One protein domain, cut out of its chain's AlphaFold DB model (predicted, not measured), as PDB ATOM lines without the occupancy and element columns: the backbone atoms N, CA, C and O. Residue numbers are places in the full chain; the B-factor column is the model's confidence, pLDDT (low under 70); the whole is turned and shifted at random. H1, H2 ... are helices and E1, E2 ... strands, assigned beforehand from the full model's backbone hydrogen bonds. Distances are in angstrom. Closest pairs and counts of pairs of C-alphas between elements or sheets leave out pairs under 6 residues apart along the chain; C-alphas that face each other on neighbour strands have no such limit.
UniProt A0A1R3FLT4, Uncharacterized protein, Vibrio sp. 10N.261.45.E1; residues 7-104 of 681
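This is residues 7 to 104 of the 681 residues of an uncharacterized protein of Vibrio sp. 10N.261.45.E1 (UniProt A0A1R3FLT4). There is little regular structure: a small sheet, E2 E1 E3, meets the hairpin of E4 and E5 through E3 and E4, while the long helix H2 packs on E4 at one side and unnamed residues 82 to 104 wind along the other. The printed part has 98 residues, 38 in named elements, in the order E1 E2 H1 H2 E3 E4 E5; both sheets are antiparallel and the class is mixed. It is compact, radius of gyration of the C-alphas 13.4 A, spanning 36 by 31 by 26 A.

E1, residues 11 to 14, begins at C-alpha (53.342, 21.905, 44.187); E2 is 20 to 22, E3 57 to 59. H1 is 23 to 28; H2, 35 to 50, is 22.3 A long. E4 is 66 to 68; E5, 79 to 81, ends at C-alpha (51.127, 30.904, 35.600).

Inner strand E1 pairs with E3 (N 13 and O 58, 2.8 A) and, as a hairpin, E2 (N 12 and O 21, 2.8 A). E2, H1 H2 and E3 form a split strand-helix-strand unit, E1 between the strands, its crossover right-handed. H1 is on this sheet, height 5.2 A. The closest C-alphas of E3 and E4, Lys 58 and Val 66, are 5.1 A apart; those of H2 and E4, Lys 43 and Tyr 68, 6.4 A. In hairpin E4 and E5, N 67 and O 80 are 2.8 A apart. In H1 and H2 every O i to N i+4 pair is within hydrogen-bond range.

The farthest C-alphas, Glu 32 and Gly 86, are 38.7 A apart. The printed part has no cut and no long link. Residues under pLDDT 70 include 70 to 77 and 83 to 90.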
ATOM      1  N   ASN A   7      47.614  18.878  38.069       76.56
ATOM      2  CA  ASN A   7      47.328  19.292  39.447       76.56
ATOM      3  C   ASN A   7      47.705  18.219  40.482       76.56
ATOM      4  O   ASN A   7      47.947  18.559  41.634       76.56
ATOM      5  N   SER A   8      47.788  16.944  40.081       73.50
ATOM      6  CA  SER A   8      48.216  15.844  40.961       73.50
ATOM      7  C   SER A   8      49.729  15.795  41.204       73.50
ATOM      8  O   SER A   8      50.173  14.980  42.004       73.50
ATOM      9  N   PHE A   9      50.510  16.641  40.523       76.56
ATOM     10  CA  PHE A   9      51.974  16.712  40.643       76.56
ATOM     11  C   PHE A   9      52.480  18.142  40.862       76.56
ATOM     12  O   PHE A   9      53.678  18.367  41.005       76.56
ATOM     13  N   TRP A  10      51.582  19.132  40.845       82.94
ATOM     14  CA  TRP A  10      51.958  20.538  40.910       82.94
ATOM     15  C   TRP A  10      51.963  21.029  42.353       82.94
ATOM     16  O   TRP A  10      50.912  21.266  42.944       82.94
ATOM     17  N   GLU A  11      53.153  21.224  42.909       86.56
ATOM     18  CA  GLU A  11      53.342  21.905  44.187       86.56
ATOM     19  C   GLU A  11      53.215  23.429  44.056       86.56
ATOM     20  O   GLU A  11      53.799  24.067  43.169       86.56
ATOM     21  N   LEU A  12      52.483  24.022  44.995       86.94
ATOM     22  CA  LEU A  12      52.241  25.452  45.105       86.94
ATOM     23  C   LEU A  12      52.695  25.953  46.478       86.94
ATOM     24  O   LEU A  12      52.313  25.406  47.507       86.94
ATOM     25  N   TYR A  13      53.448  27.049  46.512       87.19
ATOM     26  CA  TYR A  13      53.615  27.846  47.724       87.19
ATOM     27  C   TYR A  13      52.400  28.755  47.881       87.19
ATOM     28  O   TYR A  13      52.255  29.721  47.131       87.19
ATOM     29  N   VAL A  14      51.534  28.444  48.844       87.81
ATOM     30  CA  VAL A  14      50.316  29.206  49.143       87.81
ATOM     31  C   VAL A  14      50.511  29.982  50.447       87.81
ATOM     32  O   VAL A  14      50.935  29.424  51.459       87.81
ATOM     33  N   LYS A  15      50.184  31.277  50.457       85.25
ATOM     34  CA  LYS A  15      50.229  32.098  51.676       85.25
ATOM     35  C   LYS A  15      49.326  31.505  52.762       85.25
ATOM     36  O   LYS A  15      48.161  31.208  52.515       85.25
ATOM     37  N   GLY A  16      49.880  31.362  53.966       79.81
ATOM     38  CA  GLY A  16      49.217  30.723  55.109       79.81
ATOM     39  C   GLY A  16      49.611  29.259  55.330       79.81
ATOM     40  O   GLY A  16      49.321  28.726  56.396       79.81
ATOM     41  N   PHE A  17      50.322  28.630  54.388       75.75
ATOM     42  CA  PHE A  17      50.881  27.286  54.547       75.75
ATOM     43  C   PHE A  17      52.381  27.366  54.869       75.75
ATOM     44  O   PHE A  17      53.096  28.200  54.311       75.75
ATOM     45  N   LYS A  18      52.869  26.500  55.770       66.81
ATOM     46  CA  LYS A  18      54.286  26.454  56.195       66.81
ATOM     47  C   LYS A  18      55.225  25.783  55.165       66.81
ATOM     48  O   LYS A  18      56.427  25.724  55.397       66.81
ATOM     49  N   GLY A  19      54.710  25.325  54.020       69.38
ATOM     50  CA  GLY A  19      55.469  24.634  52.971       69.38
ATOM     51  C   GLY A  19      54.704  24.550  51.641       69.38
ATOM     52  O   GLY A  19      53.613  25.120  51.532       69.38
ATOM     53  N   PRO A  20      55.271  23.885  50.616       78.00
ATOM     54  CA  PRO A  20      54.556  23.636  49.371       78.00
ATOM     55  C   PRO A  20      53.375  22.685  49.620       78.00
ATOM     56  O   PRO A  20      53.492  21.734  50.387       78.00
ATOM     57  N   ILE A  21      52.239  22.944  48.973       75.88
ATOM     58  CA  ILE A  21      51.048  22.085  48.987       75.88
ATOM     59  C   ILE A  21      50.714  21.649  47.562       75.88
ATOM     60  O   ILE A  21      50.842  22.425  46.614       75.88
ATOM     61  N   LEU A  22      50.260  20.408  47.406       79.69
ATOM     62  CA  LEU A  22      49.739  19.901  46.144       79.69
ATOM     63  C   LEU A  22      48.528  20.715  45.671       79.69
ATOM     64  O   LEU A  22      47.597  20.975  46.431       79.69
ATOM     65  N   ALA A  23      48.504  21.075  44.389       83.69
ATOM     66  CA  ALA A  23      47.380  21.780  43.785       83.69
ATOM     67  C   ALA A  23      46.068  20.986  43.921       83.69
ATOM     68  O   ALA A  23      45.022  21.578  44.186       83.69
ATOM     69  N   SER A  24      46.118  19.653  43.793       79.12
ATOM     70  CA  SER A  24      44.980  18.766  44.069       79.12
ATOM     71  C   SER A  24      44.504  18.849  45.518       79.12
ATOM     72  O   SER A  24      43.302  18.922  45.753       79.12
ATOM     73  N   ASP A  25      45.424  18.888  46.478       76.06
ATOM     74  CA  ASP A  25      45.107  18.881  47.908       76.06
ATOM     75  C   ASP A  25      44.528  20.220  48.345       76.06
ATOM     76  O   ASP A  25      43.545  20.266  49.079       76.06
ATOM     77  N   TYR A  26      45.075  21.322  47.827       82.31
ATOM     78  CA  TYR A  26      44.510  22.648  48.048       82.31
ATOM     79  C   TYR A  26      43.077  22.747  47.507       82.31
ATOM     80  O   TYR A  26      42.227  23.361  48.144       82.31
ATOM     81  N   LEU A  27      42.776  22.117  46.363       79.56
ATOM     82  CA  LEU A  27      41.402  22.012  45.859       79.56
ATOM     83  C   LEU A  27      40.536  21.090  46.723       79.56
ATOM     84  O   LEU A  27      39.374  21.411  46.971       79.56
ATOM     85  N   ALA A  28      41.102  19.988  47.224       74.50
ATOM     86  CA  ALA A  28      40.403  19.030  48.073       74.50
ATOM     87  C   ALA A  28      39.876  19.661  49.378       74.50
ATOM     88  O   ALA A  28      38.832  19.262  49.887       74.50
ATOM     89  N   MET A  29      40.527  20.721  49.876       76.56
ATOM     90  CA  MET A  29      40.053  21.503  51.030       76.56
ATOM     91  C   MET A  29      38.683  22.170  50.817       76.56
ATOM     92  O   MET A  29      38.106  22.705  51.764       76.56
ATOM     93  N   PHE A  30      38.169  22.180  49.586       76.06
ATOM     94  CA  PHE A  30      36.903  22.807  49.225       76.06
ATOM     95  C   PHE A  30      35.865  21.820  48.659       76.06
ATOM     96  O   PHE A  30      34.883  22.270  48.082       76.06
ATOM     97  N   VAL A  31      36.051  20.502  48.824       63.59
ATOM     98  CA  VAL A  31      35.216  19.441  48.204       63.59
ATOM     99  C   VAL A  31      33.718  19.551  48.519       63.59
ATOM    100  O   VAL A  31      32.892  19.206  47.680       63.59
ATOM    101  N   GLU A  32      33.343  20.084  49.683       64.38
ATOM    102  CA  GLU A  32      31.934  20.277  50.074       64.38
ATOM    103  C   GLU A  32      31.347  21.632  49.634       64.38
ATOM    104  O   GLU A  32      30.199  21.964  49.933       64.38
ATOM    105  N   VAL A  33      32.130  22.449  48.928       68.38
ATOM    106  CA  VAL A  33      31.744  23.790  48.491       68.38
ATOM    107  C   VAL A  33      31.474  23.761  46.983       68.38
ATOM    108  O   VAL A  33      32.335  23.326  46.226       68.38
ATOM    109  N   PRO A  34      30.327  24.276  46.497       70.88
ATOM    110  CA  PRO A  34      30.059  24.372  45.062       70.88
ATOM    111  C   PRO A  34      31.203  25.060  44.292       70.88
ATOM    112  O   PRO A  34      31.639  26.140  44.696       70.88
ATOM    113  N   ASP A  35      31.633  24.509  43.151       68.06
ATOM    114  CA  ASP A  35      32.810  24.960  42.371       68.06
ATOM    115  C   ASP A  35      32.869  26.475  42.108       68.06
ATOM    116  O   ASP A  35      33.933  27.107  42.146       68.06
ATOM    117  N   ARG A  36      31.705  27.099  41.882       69.50
ATOM    118  CA  ARG A  36      31.591  28.554  41.682       69.50
ATOM    119  C   ARG A  36      32.019  29.345  42.921       69.50
ATOM    120  O   ARG A  36      32.673  30.381  42.796       69.50
ATOM    121  N   LEU A  37      31.677  28.861  44.115       72.69
ATOM    122  CA  LEU A  37      32.056  29.469  45.390       72.69
ATOM    123  C   LEU A  37      33.531  29.209  45.718       72.69
ATOM    124  O   LEU A  37      34.204  30.123  46.197       72.69
ATOM    125  N   VAL A  38      34.062  28.028  45.381       75.31
ATOM    126  CA  VAL A  38      35.503  27.717  45.480       75.31
ATOM    127  C   VAL A  38      36.315  28.684  44.630       75.31
ATOM    128  O   VAL A  38      37.220  29.362  45.120       75.31
ATOM    129  N   THR A  39      35.921  28.837  43.367       77.44
ATOM    130  CA  THR A  39      36.568  29.747  42.421       77.44
ATOM    131  C   THR A  39      36.532  31.191  42.902       77.44
ATOM    132  O   THR A  39      37.552  31.882  42.852       77.44
ATOM    133  N   ALA A  40      35.380  31.658  43.392       79.06
ATOM    134  CA  ALA A  40      35.244  33.004  43.933       79.06
ATOM    135  C   ALA A  40      36.141  33.220  45.163       79.06
ATOM    136  O   ALA A  40      36.794  34.259  45.260       79.06
ATOM    137  N   LYS A  41      36.226  32.234  46.065       83.12
ATOM    138  CA  LYS A  41      37.046  32.301  47.283       83.12
ATOM    139  C   LYS A  41      38.542  32.319  46.967       83.12
ATOM    140  O   LYS A  41      39.250  33.198  47.450       83.12
ATOM    141  N   ILE A  42      39.014  31.429  46.093       86.25
ATOM    142  CA  ILE A  42      40.425  31.396  45.678       86.25
ATOM    143  C   ILE A  42      40.801  32.697  44.955       86.25
ATOM    144  O   ILE A  42      41.822  33.306  45.275       86.25
ATOM    145  N   LYS A  43      39.965  33.178  44.020       84.19
ATOM    146  CA  LYS A  43      40.207  34.455  43.326       84.19
ATOM    147  C   LYS A  43      40.184  35.651  44.275       84.19
ATOM    148  O   LYS A  43      41.007  36.548  44.105       84.19
ATOM    149  N   ARG A  44      39.284  35.668  45.267       85.00
ATOM    150  CA  ARG A  44      39.243  36.706  46.307       85.00
ATOM    151  C   ARG A  44      40.561  36.740  47.079       85.00
ATOM    152  O   ARG A  44      41.188  37.790  47.095       85.00
ATOM    153  N   ASN A  45      41.027  35.605  47.602       86.44
ATOM    154  CA  ASN A  45      42.290  35.540  48.345       86.44
ATOM    155  C   ASN A  45      43.487  35.996  47.495       86.44
ATOM    156  O   ASN A  45      44.325  36.763  47.971       86.44
ATOM    157  N   ILE A  46      43.543  35.578  46.222       86.38
ATOM    158  CA  ILE A  46      44.563  36.048  45.273       86.38
ATOM    159  C   ILE A  46      44.499  37.573  45.129       86.38
ATOM    160  O   ILE A  46      45.522  38.240  45.252       86.38
ATOM    161  N   ASN A  47      43.317  38.134  44.865       85.00
ATOM    162  CA  ASN A  47      43.154  39.568  44.622       85.00
ATOM    163  C   ASN A  47      43.434  40.418  45.870       85.00
ATOM    164  O   ASN A  47      44.011  41.492  45.738       85.00
ATOM    165  N   GLU A  48      43.071  39.938  47.062       87.06
ATOM    166  CA  GLU A  48      43.349  40.605  48.342       87.06
ATOM    167  C   GLU A  48      44.845  40.710  48.650       87.06
ATOM    168  O   GLU A  48      45.288  41.713  49.198       87.06
ATOM    169  N   HIS A  49      45.638  39.696  48.301       86.00
ATOM    170  CA  HIS A  49      47.091  39.770  48.471       86.00
ATOM    171  C   HIS A  49      47.731  40.619  47.373       86.00
ATOM    172  O   HIS A  49      48.593  41.447  47.657       86.00
ATOM    173  N   VAL A  50      47.241  40.504  46.135       83.25
ATOM    174  CA  VAL A  50      47.721  41.317  45.009       83.25
ATOM    175  C   VAL A  50      47.490  42.809  45.258       83.25
ATOM    176  O   VAL A  50      48.365  43.608  44.933       83.25
ATOM    177  N   SER A  51      46.364  43.205  45.865       83.44
ATOM    178  CA  SER A  51      46.105  44.612  46.216       83.44
ATOM    179  C   SER A  51      47.033  45.148  47.312       83.44
ATOM    180  O   SER A  51      47.208  46.360  47.415       83.44
ATOM    181  N   ARG A  52      47.672  44.261  48.085       86.00
ATOM    182  CA  ARG A  52      48.719  44.578  49.072       86.00
ATOM    183  C   ARG A  52      50.137  44.493  48.494       86.00
ATOM    184  O   ARG A  52      51.099  44.671  49.232       86.00
ATOM    185  N   GLY A  53      50.280  44.224  47.194       80.00
ATOM    186  CA  GLY A  53      51.578  44.037  46.540       80.00
ATOM    187  C   GLY A  53      52.230  42.678  46.818       80.00
ATOM    188  O   GLY A  53      53.419  42.512  46.560       80.00
ATOM    189  N   GLU A  54      51.475  41.704  47.330       86.19
ATOM    190  CA  GLU A  54      51.968  40.367  47.658       86.19
ATOM    191  C   GLU A  54      51.442  39.293  46.697       86.19
ATOM    192  O   GLU A  54      50.315  39.349  46.196       86.19
ATOM    193  N   ASP A  55      52.238  38.243  46.501       87.00
ATOM    194  CA  ASP A  55      51.805  37.046  45.784       87.00
ATOM    195  C   ASP A  55      51.153  36.049  46.748       87.00
ATOM    196  O   ASP A  55      51.779  35.604  47.713       87.00
ATOM    197  N   TYR A  56      49.905  35.662  46.464       90.12
ATOM    198  CA  TYR A  56      49.187  34.645  47.244       90.12
ATOM    199  C   TYR A  56      49.656  33.217  46.942       90.12
ATOM    200  O   TYR A  56      49.707  32.383  47.843       90.12
ATOM    201  N   MET A  57      49.977  32.933  45.675       90.94
ATOM    202  CA  MET A  57      50.394  31.611  45.210       90.94
ATOM    203  C   MET A  57      51.574  31.693  44.249       90.94
ATOM    204  O   MET A  57      51.559  32.494  43.311       90.94
ATOM    205  N   LYS A  58      52.563  30.818  44.446       89.75
ATOM    206  CA  LYS A  58      53.709  30.626  43.545       89.75
ATOM    207  C   LYS A  58      53.883  29.152  43.201       89.75
ATOM    208  O   LYS A  58      53.606  28.289  44.023       89.75
ATOM    209  N   CYS A  59      54.359  28.865  41.999       86.50
ATOM    210  CA  CYS A  59      54.764  27.528  41.589       86.50
ATOM    211  C   CYS A  59      56.008  27.124  42.387       86.50
ATOM    212  O   CYS A  59      56.978  27.880  42.399       86.50
ATOM    213  N   ALA A  60      56.007  25.958  43.036       83.44
ATOM    214  CA  ALA A  60      57.176  25.514  43.795       83.44
ATOM    215  C   ALA A  60      58.366  25.145  42.892       83.44
ATOM    216  O   ALA A  60      59.510  25.290  43.305       83.44
ATOM    217  N   TYR A  61      58.098  24.748  41.639       81.50
ATOM    218  CA  TYR A  61      59.134  24.385  40.670       81.50
ATOM    219  C   TYR A  61      59.926  25.598  40.157       81.50
ATOM    220  O   TYR A  61      61.151  25.608  40.209       81.50
ATOM    221  N   CYS A  62      59.245  26.633  39.648       81.19
ATOM    222  CA  CYS A  62      59.907  27.792  39.026       81.19
ATOM    223  C   CYS A  62      59.800  29.096  39.831       81.19
ATOM    224  O   CYS A  62      60.332  30.117  39.409       81.19
ATOM    225  N   GLY A  63      59.075  29.112  40.953       81.44
ATOM    226  CA  GLY A  63      58.865  30.306  41.780       81.44
ATOM    227  C   GLY A  63      57.900  31.345  41.192       81.44
ATOM    228  O   GLY A  63      57.565  32.319  41.869       81.44
ATOM    229  N   CYS A  64      57.423  31.159  39.960       85.75
ATOM    230  CA  CYS A  64      56.543  32.112  39.288       85.75
ATOM    231  C   CYS A  64      55.147  32.175  39.922       85.75
ATOM    232  O   CYS A  64      54.626  31.184  40.434       85.75
ATOM    233  N   VAL A  65      54.510  33.343  39.831       87.75
ATOM    234  CA  VAL A  65      53.174  33.595  40.387       87.75
ATOM    235  C   VAL A  65      52.120  32.744  39.681       87.75
ATOM    236  O   VAL A  65      52.034  32.731  38.451       87.75
ATOM    237  N   VAL A  66      51.272  32.082  40.466       89.00
ATOM    238  CA  VAL A  66      50.179  31.233  39.980       89.00
ATOM    239  C   VAL A  66      48.837  31.920  40.217       89.00
ATOM    240  O   VAL A  66      48.586  32.541  41.251       89.00
ATOM    241  N   ARG A  67      47.960  31.837  39.220       86.19
ATOM    242  CA  ARG A  67      46.586  32.337  39.232       86.19
ATOM    243  C   ARG A  67      45.610  31.171  39.091       86.19
ATOM    244  O   ARG A  67      45.972  30.085  38.643       86.19
ATOM    245  N   TYR A  68      44.360  31.432  39.460       84.88
ATOM    246  CA  TYR A  68      43.268  30.465  39.397       84.88
ATOM    247  C   TYR A  68      42.169  30.950  38.447       84.88
ATOM    248  O   TYR A  68      41.769  32.121  38.492       84.88
ATOM    249  N   ARG A  69      41.676  30.070  37.573       76.94
ATOM    250  CA  ARG A  69      40.525  30.325  36.695       76.94
ATOM    251  C   ARG A  69      39.445  29.273  36.915       76.94
ATOM    252  O   ARG A  69      39.720  28.193  37.413       76.94
ATOM    253  N   ASP A  70      38.221  29.648  36.555       65.88
ATOM    254  CA  ASP A  70      37.087  28.729  36.598       65.88
ATOM    255  C   ASP A  70      37.299  27.624  35.558       65.88
ATOM    256  O   ASP A  70      37.774  27.908  34.453       65.88
ATOM    257  N   ASN A  71      36.947  26.400  35.931       59.72
ATOM    258  CA  ASN A  71      37.111  25.195  35.132       59.72
ATOM    259  C   ASN A  71      35.780  24.745  34.507       59.72
ATOM    260  O   ASN A  71      35.551  23.552  34.343       59.72
ATOM    261  N   GLY A  72      34.887  25.686  34.164       55.94
ATOM    262  CA  GLY A  72      33.735  25.381  33.302       55.94
ATOM    263  C   GLY A  72      34.180  24.715  31.990       55.94
ATOM    264  O   GLY A  72      35.361  24.833  31.668       55.94
ATOM    265  N   ASP A  73      33.246  24.082  31.252       46.78
ATOM    266  CA  ASP A  73      33.336  23.177  30.061       46.78
ATOM    267  C   ASP A  73      34.555  23.251  29.101       46.78
ATOM    268  O   ASP A  73      34.780  22.369  28.269       46.78
ATOM    269  N   SER A  74      35.384  24.285  29.172       51.34
ATOM    270  CA  SER A  74      36.727  24.317  28.609       51.34
ATOM    271  C   SER A  74      37.685  23.313  29.281       51.34
ATOM    272  O   SER A  74      37.968  23.383  30.471       51.34
ATOM    273  N   LYS A  75      38.286  22.432  28.471       53.69
ATOM    274  CA  LYS A  75      39.330  21.437  28.827       53.69
ATOM    275  C   LYS A  75      40.691  22.044  29.251       53.69
ATOM    276  O   LYS A  75      41.752  21.556  28.847       53.69
ATOM    277  N   ARG A  76      40.698  23.178  29.949       57.81
ATOM    278  CA  ARG A  76      41.904  23.920  30.355       57.81
ATOM    279  C   ARG A  76      42.251  23.608  31.817       57.81
ATOM    280  O   ARG A  76      41.373  23.234  32.570       57.81
ATOM    281  N   ASP A  77      43.516  23.752  32.219       65.44
ATOM    282  CA  ASP A  77      43.921  23.539  33.621       65.44
ATOM    283  C   ASP A  77      43.450  24.711  34.511       65.44
ATOM    284  O   ASP A  77      43.540  25.872  34.083       65.44
ATOM    285  N   ALA A  78      42.961  24.424  35.724       74.62
ATOM    286  CA  ALA A  78      42.393  25.413  36.654       74.62
ATOM    287  C   ALA A  78      43.447  26.385  37.225       74.62
ATOM    288  O   ALA A  78      43.200  27.590  37.352       74.62
ATOM    289  N   PHE A  79      44.651  25.879  37.503       84.69
ATOM    290  CA  PHE A  79      45.821  26.686  37.847       84.69
ATOM    291  C   PHE A  79      46.614  27.045  36.592       84.69
ATOM    292  O   PHE A  79      46.744  26.248  35.663       84.69
ATOM    293  N   TYR A  80      47.147  28.262  36.547       84.50
ATOM    294  CA  TYR A  80      48.010  28.710  35.456       84.50
ATOM    295  C   TYR A  80      48.983  29.786  35.937       84.50
ATOM    296  O   TYR A  80      48.697  30.542  36.865       84.50
ATOM    297  N   HIS A  81      50.141  29.872  35.296       85.94
ATOM    298  CA  HIS A  81      51.127  30.904  35.600       85.94
ATOM    299  C   HIS A  81      50.635  32.273  35.110       85.94
ATOM    300  O   HIS A  81      50.060  32.383  34.025       85.94
ATOM    301  N   LYS A  82      50.859  33.332  35.894       81.19
ATOM    302  CA  LYS A  82      50.655  34.708  35.421       81.19
ATOM    303  C   LYS A  82      51.666  34.979  34.303       81.19
ATOM    304  O   LYS A  82      52.861  34.819  34.519       81.19
ATOM    305  N   HIS A  83      51.187  35.421  33.144       69.38
ATOM    306  CA  HIS A  83      52.063  35.849  32.059       69.38
ATOM    307  C   HIS A  83      52.755  37.166  32.442       69.38
ATOM    308  O   HIS A  83      52.104  38.206  32.553       69.38
ATOM    309  N   ASP A  84      54.064  37.118  32.646       67.25
ATOM    310  CA  ASP A  84      54.953  38.265  32.846       67.25
ATOM    311  C   ASP A  84      56.069  38.229  31.772       67.25
ATOM    312  O   ASP A  84      56.885  37.310  31.782       67.25
ATOM    313  N   PRO A  85      56.119  39.182  30.824       58.56
ATOM    314  CA  PRO A  85      57.032  39.158  29.674       58.56
ATOM    315  C   PRO A  85      58.527  38.964  29.989       58.56
ATOM    316  O   PRO A  85      59.281  38.640  29.078       58.56
ATOM    317  N   GLY A  86      58.964  39.173  31.240       58.41
ATOM    318  CA  GLY A  86      60.363  39.049  31.660       58.41
ATOM    319  C   GLY A  86      60.772  37.724  32.320       58.41
ATOM    320  O   GLY A  86      61.958  37.557  32.600       58.41
ATOM    321  N   ALA A  87      59.852  36.791  32.600       62.88
ATOM    322  CA  ALA A  87      60.210  35.534  33.272       62.88
ATOM    323  C   ALA A  87      60.467  34.388  32.275       62.88
ATOM    324  O   ALA A  87      59.771  34.241  31.273       62.88
ATOM    325  N   SER A  88      61.461  33.541  32.560       59.47
ATOM    326  CA  SER A  88      61.745  32.346  31.756       59.47
ATOM    327  C   SER A  88      60.738  31.237  32.087       59.47
ATOM    328  O   SER A  88      60.881  30.516  33.072       59.47
ATOM    329  N   TYR A  89      59.669  31.127  31.293       64.88
ATOM    330  CA  TYR A  89      58.622  30.104  31.475       64.88
ATOM    331  C   TYR A  89      58.920  28.774  30.793       64.88
ATOM    332  O   TYR A  89      58.287  27.765  31.102       64.88
ATOM    333  N   GLU A  90      59.837  28.791  29.828       60.22
ATOM    334  CA  GLU A  90      60.001  27.745  28.814       60.22
ATOM    335  C   GLU A  90      60.512  26.419  29.394       60.22
ATOM    336  O   GLU A  90      60.350  25.375  28.772       60.22
ATOM    337  N   GLN A  91      61.048  26.434  30.619       72.06
ATOM    338  CA  GLN A  91      61.605  25.257  31.296       72.06
ATOM    339  C   GLN A  91      60.702  24.673  32.399       72.06
ATOM    340  O   GLN A  91      61.065  23.677  33.021       72.06
ATOM    341  N   CYS A  92      59.538  25.274  32.682       81.38
ATOM    342  CA  CYS A  92      58.632  24.775  33.722       81.38
ATOM    343  C   CYS A  92      57.601  23.791  33.136       81.38
ATOM    344  O   CYS A  92      56.734  24.224  32.371       81.38
ATOM    345  N   PRO A  93      57.586  22.505  33.548       79.56
ATOM    346  CA  PRO A  93      56.682  21.495  32.980       79.56
ATOM    347  C   PRO A  93      55.191  21.757  33.288       79.56
ATOM    348  O   PRO A  93      54.281  21.283  32.592       79.56
ATOM    349  N   PHE A  94      54.920  22.575  34.310       81.44
ATOM    350  CA  PHE A  94      53.580  23.014  34.706       81.44
ATOM    351  C   PHE A  94      53.095  24.267  33.956       81.44
ATOM    352  O   PHE A  94      51.953  24.693  34.128       81.44
ATOM    353  N   HIS A  95      53.931  24.893  33.122       81.62
ATOM    354  CA  HIS A  95      53.524  26.054  32.335       81.62
ATOM    355  C   HIS A  95      52.588  25.658  31.181       81.62
ATOM    356  O   HIS A  95      52.759  24.615  30.550       81.62
ATOM    357  N   SER A  96      51.592  26.497  30.867       71.25
ATOM    358  CA  SER A  96      50.622  26.200  29.797       71.25
ATOM    359  C   SER A  96      51.231  26.231  28.393       71.25
ATOM    360  O   SER A  96      50.648  25.669  27.473       71.25
ATOM    361  N   GLY A  97      52.372  26.905  28.236       70.94
ATOM    362  CA  GLY A  97      53.159  26.956  27.002       70.94
ATOM    363  C   GLY A  97      54.346  25.986  26.958       70.94
ATOM    364  O   GLY A  97      55.169  26.122  26.065       70.94
ATOM    365  N   TYR A  98      54.478  25.063  27.918       76.06
ATOM    366  CA  TYR A  98      55.546  24.057  27.892       76.06
ATOM    367  C   TYR A  98      55.308  23.049  26.760       76.06
ATOM    368  O   TYR A  98      54.228  22.458  26.680       76.06
ATOM    369  N   THR A  99      56.307  22.873  25.895       68.94
ATOM    370  CA  THR A  99      56.260  22.002  24.707       68.94
ATOM    371  C   THR A  99      57.170  20.777  24.804       68.94
ATOM    372  O   THR A  99      57.146  19.953  23.895       68.94
ATOM    373  N   GLY A 100      57.969  20.655  25.870       71.38
ATOM    374  CA  GLY A 100      58.799  19.476  26.123       71.38
ATOM    375  C   GLY A 100      58.003  18.300  26.694       71.38
ATOM    376  O   GLY A 100      56.825  18.434  27.043       71.38
ATOM    377  N   ASP A 101      58.671  17.159  26.844       70.31
ATOM    378  CA  ASP A 101      58.090  16.002  27.523       70.31
ATOM    379  C   ASP A 101      57.894  16.317  29.006       70.31
ATOM    380  O   ASP A 101      58.761  16.899  29.670       70.31
ATOM    381  N   PHE A 102      56.716  15.989  29.536       71.75
ATOM    382  CA  PHE A 102      56.481  16.099  30.970       71.75
ATOM    383  C   PHE A 102      57.381  15.065  31.673       71.75
ATOM    384  O   PHE A 102      57.442  13.928  31.209       71.75
ATOM    385  N   PRO A 103      58.071  15.409  32.776       66.50
ATOM    386  CA  PRO A 103      59.076  14.540  33.407       66.50
ATOM    387  C   PRO A 103      58.519  13.233  34.000       66.50
ATOM    388  O   PRO A 103      59.277  12.444  34.552       66.50
ATOM    389  N   ILE A 104      57.209  13.004  33.891       67.81
ATOM    390  CA  ILE A 104      56.517  11.791  34.316       67.81
ATOM    391  C   ILE A 104      55.867  11.191  33.071       67.81
ATOM    392  O   ILE A 104      55.033  11.843  32.437       67.81
TER     393      ILE A 104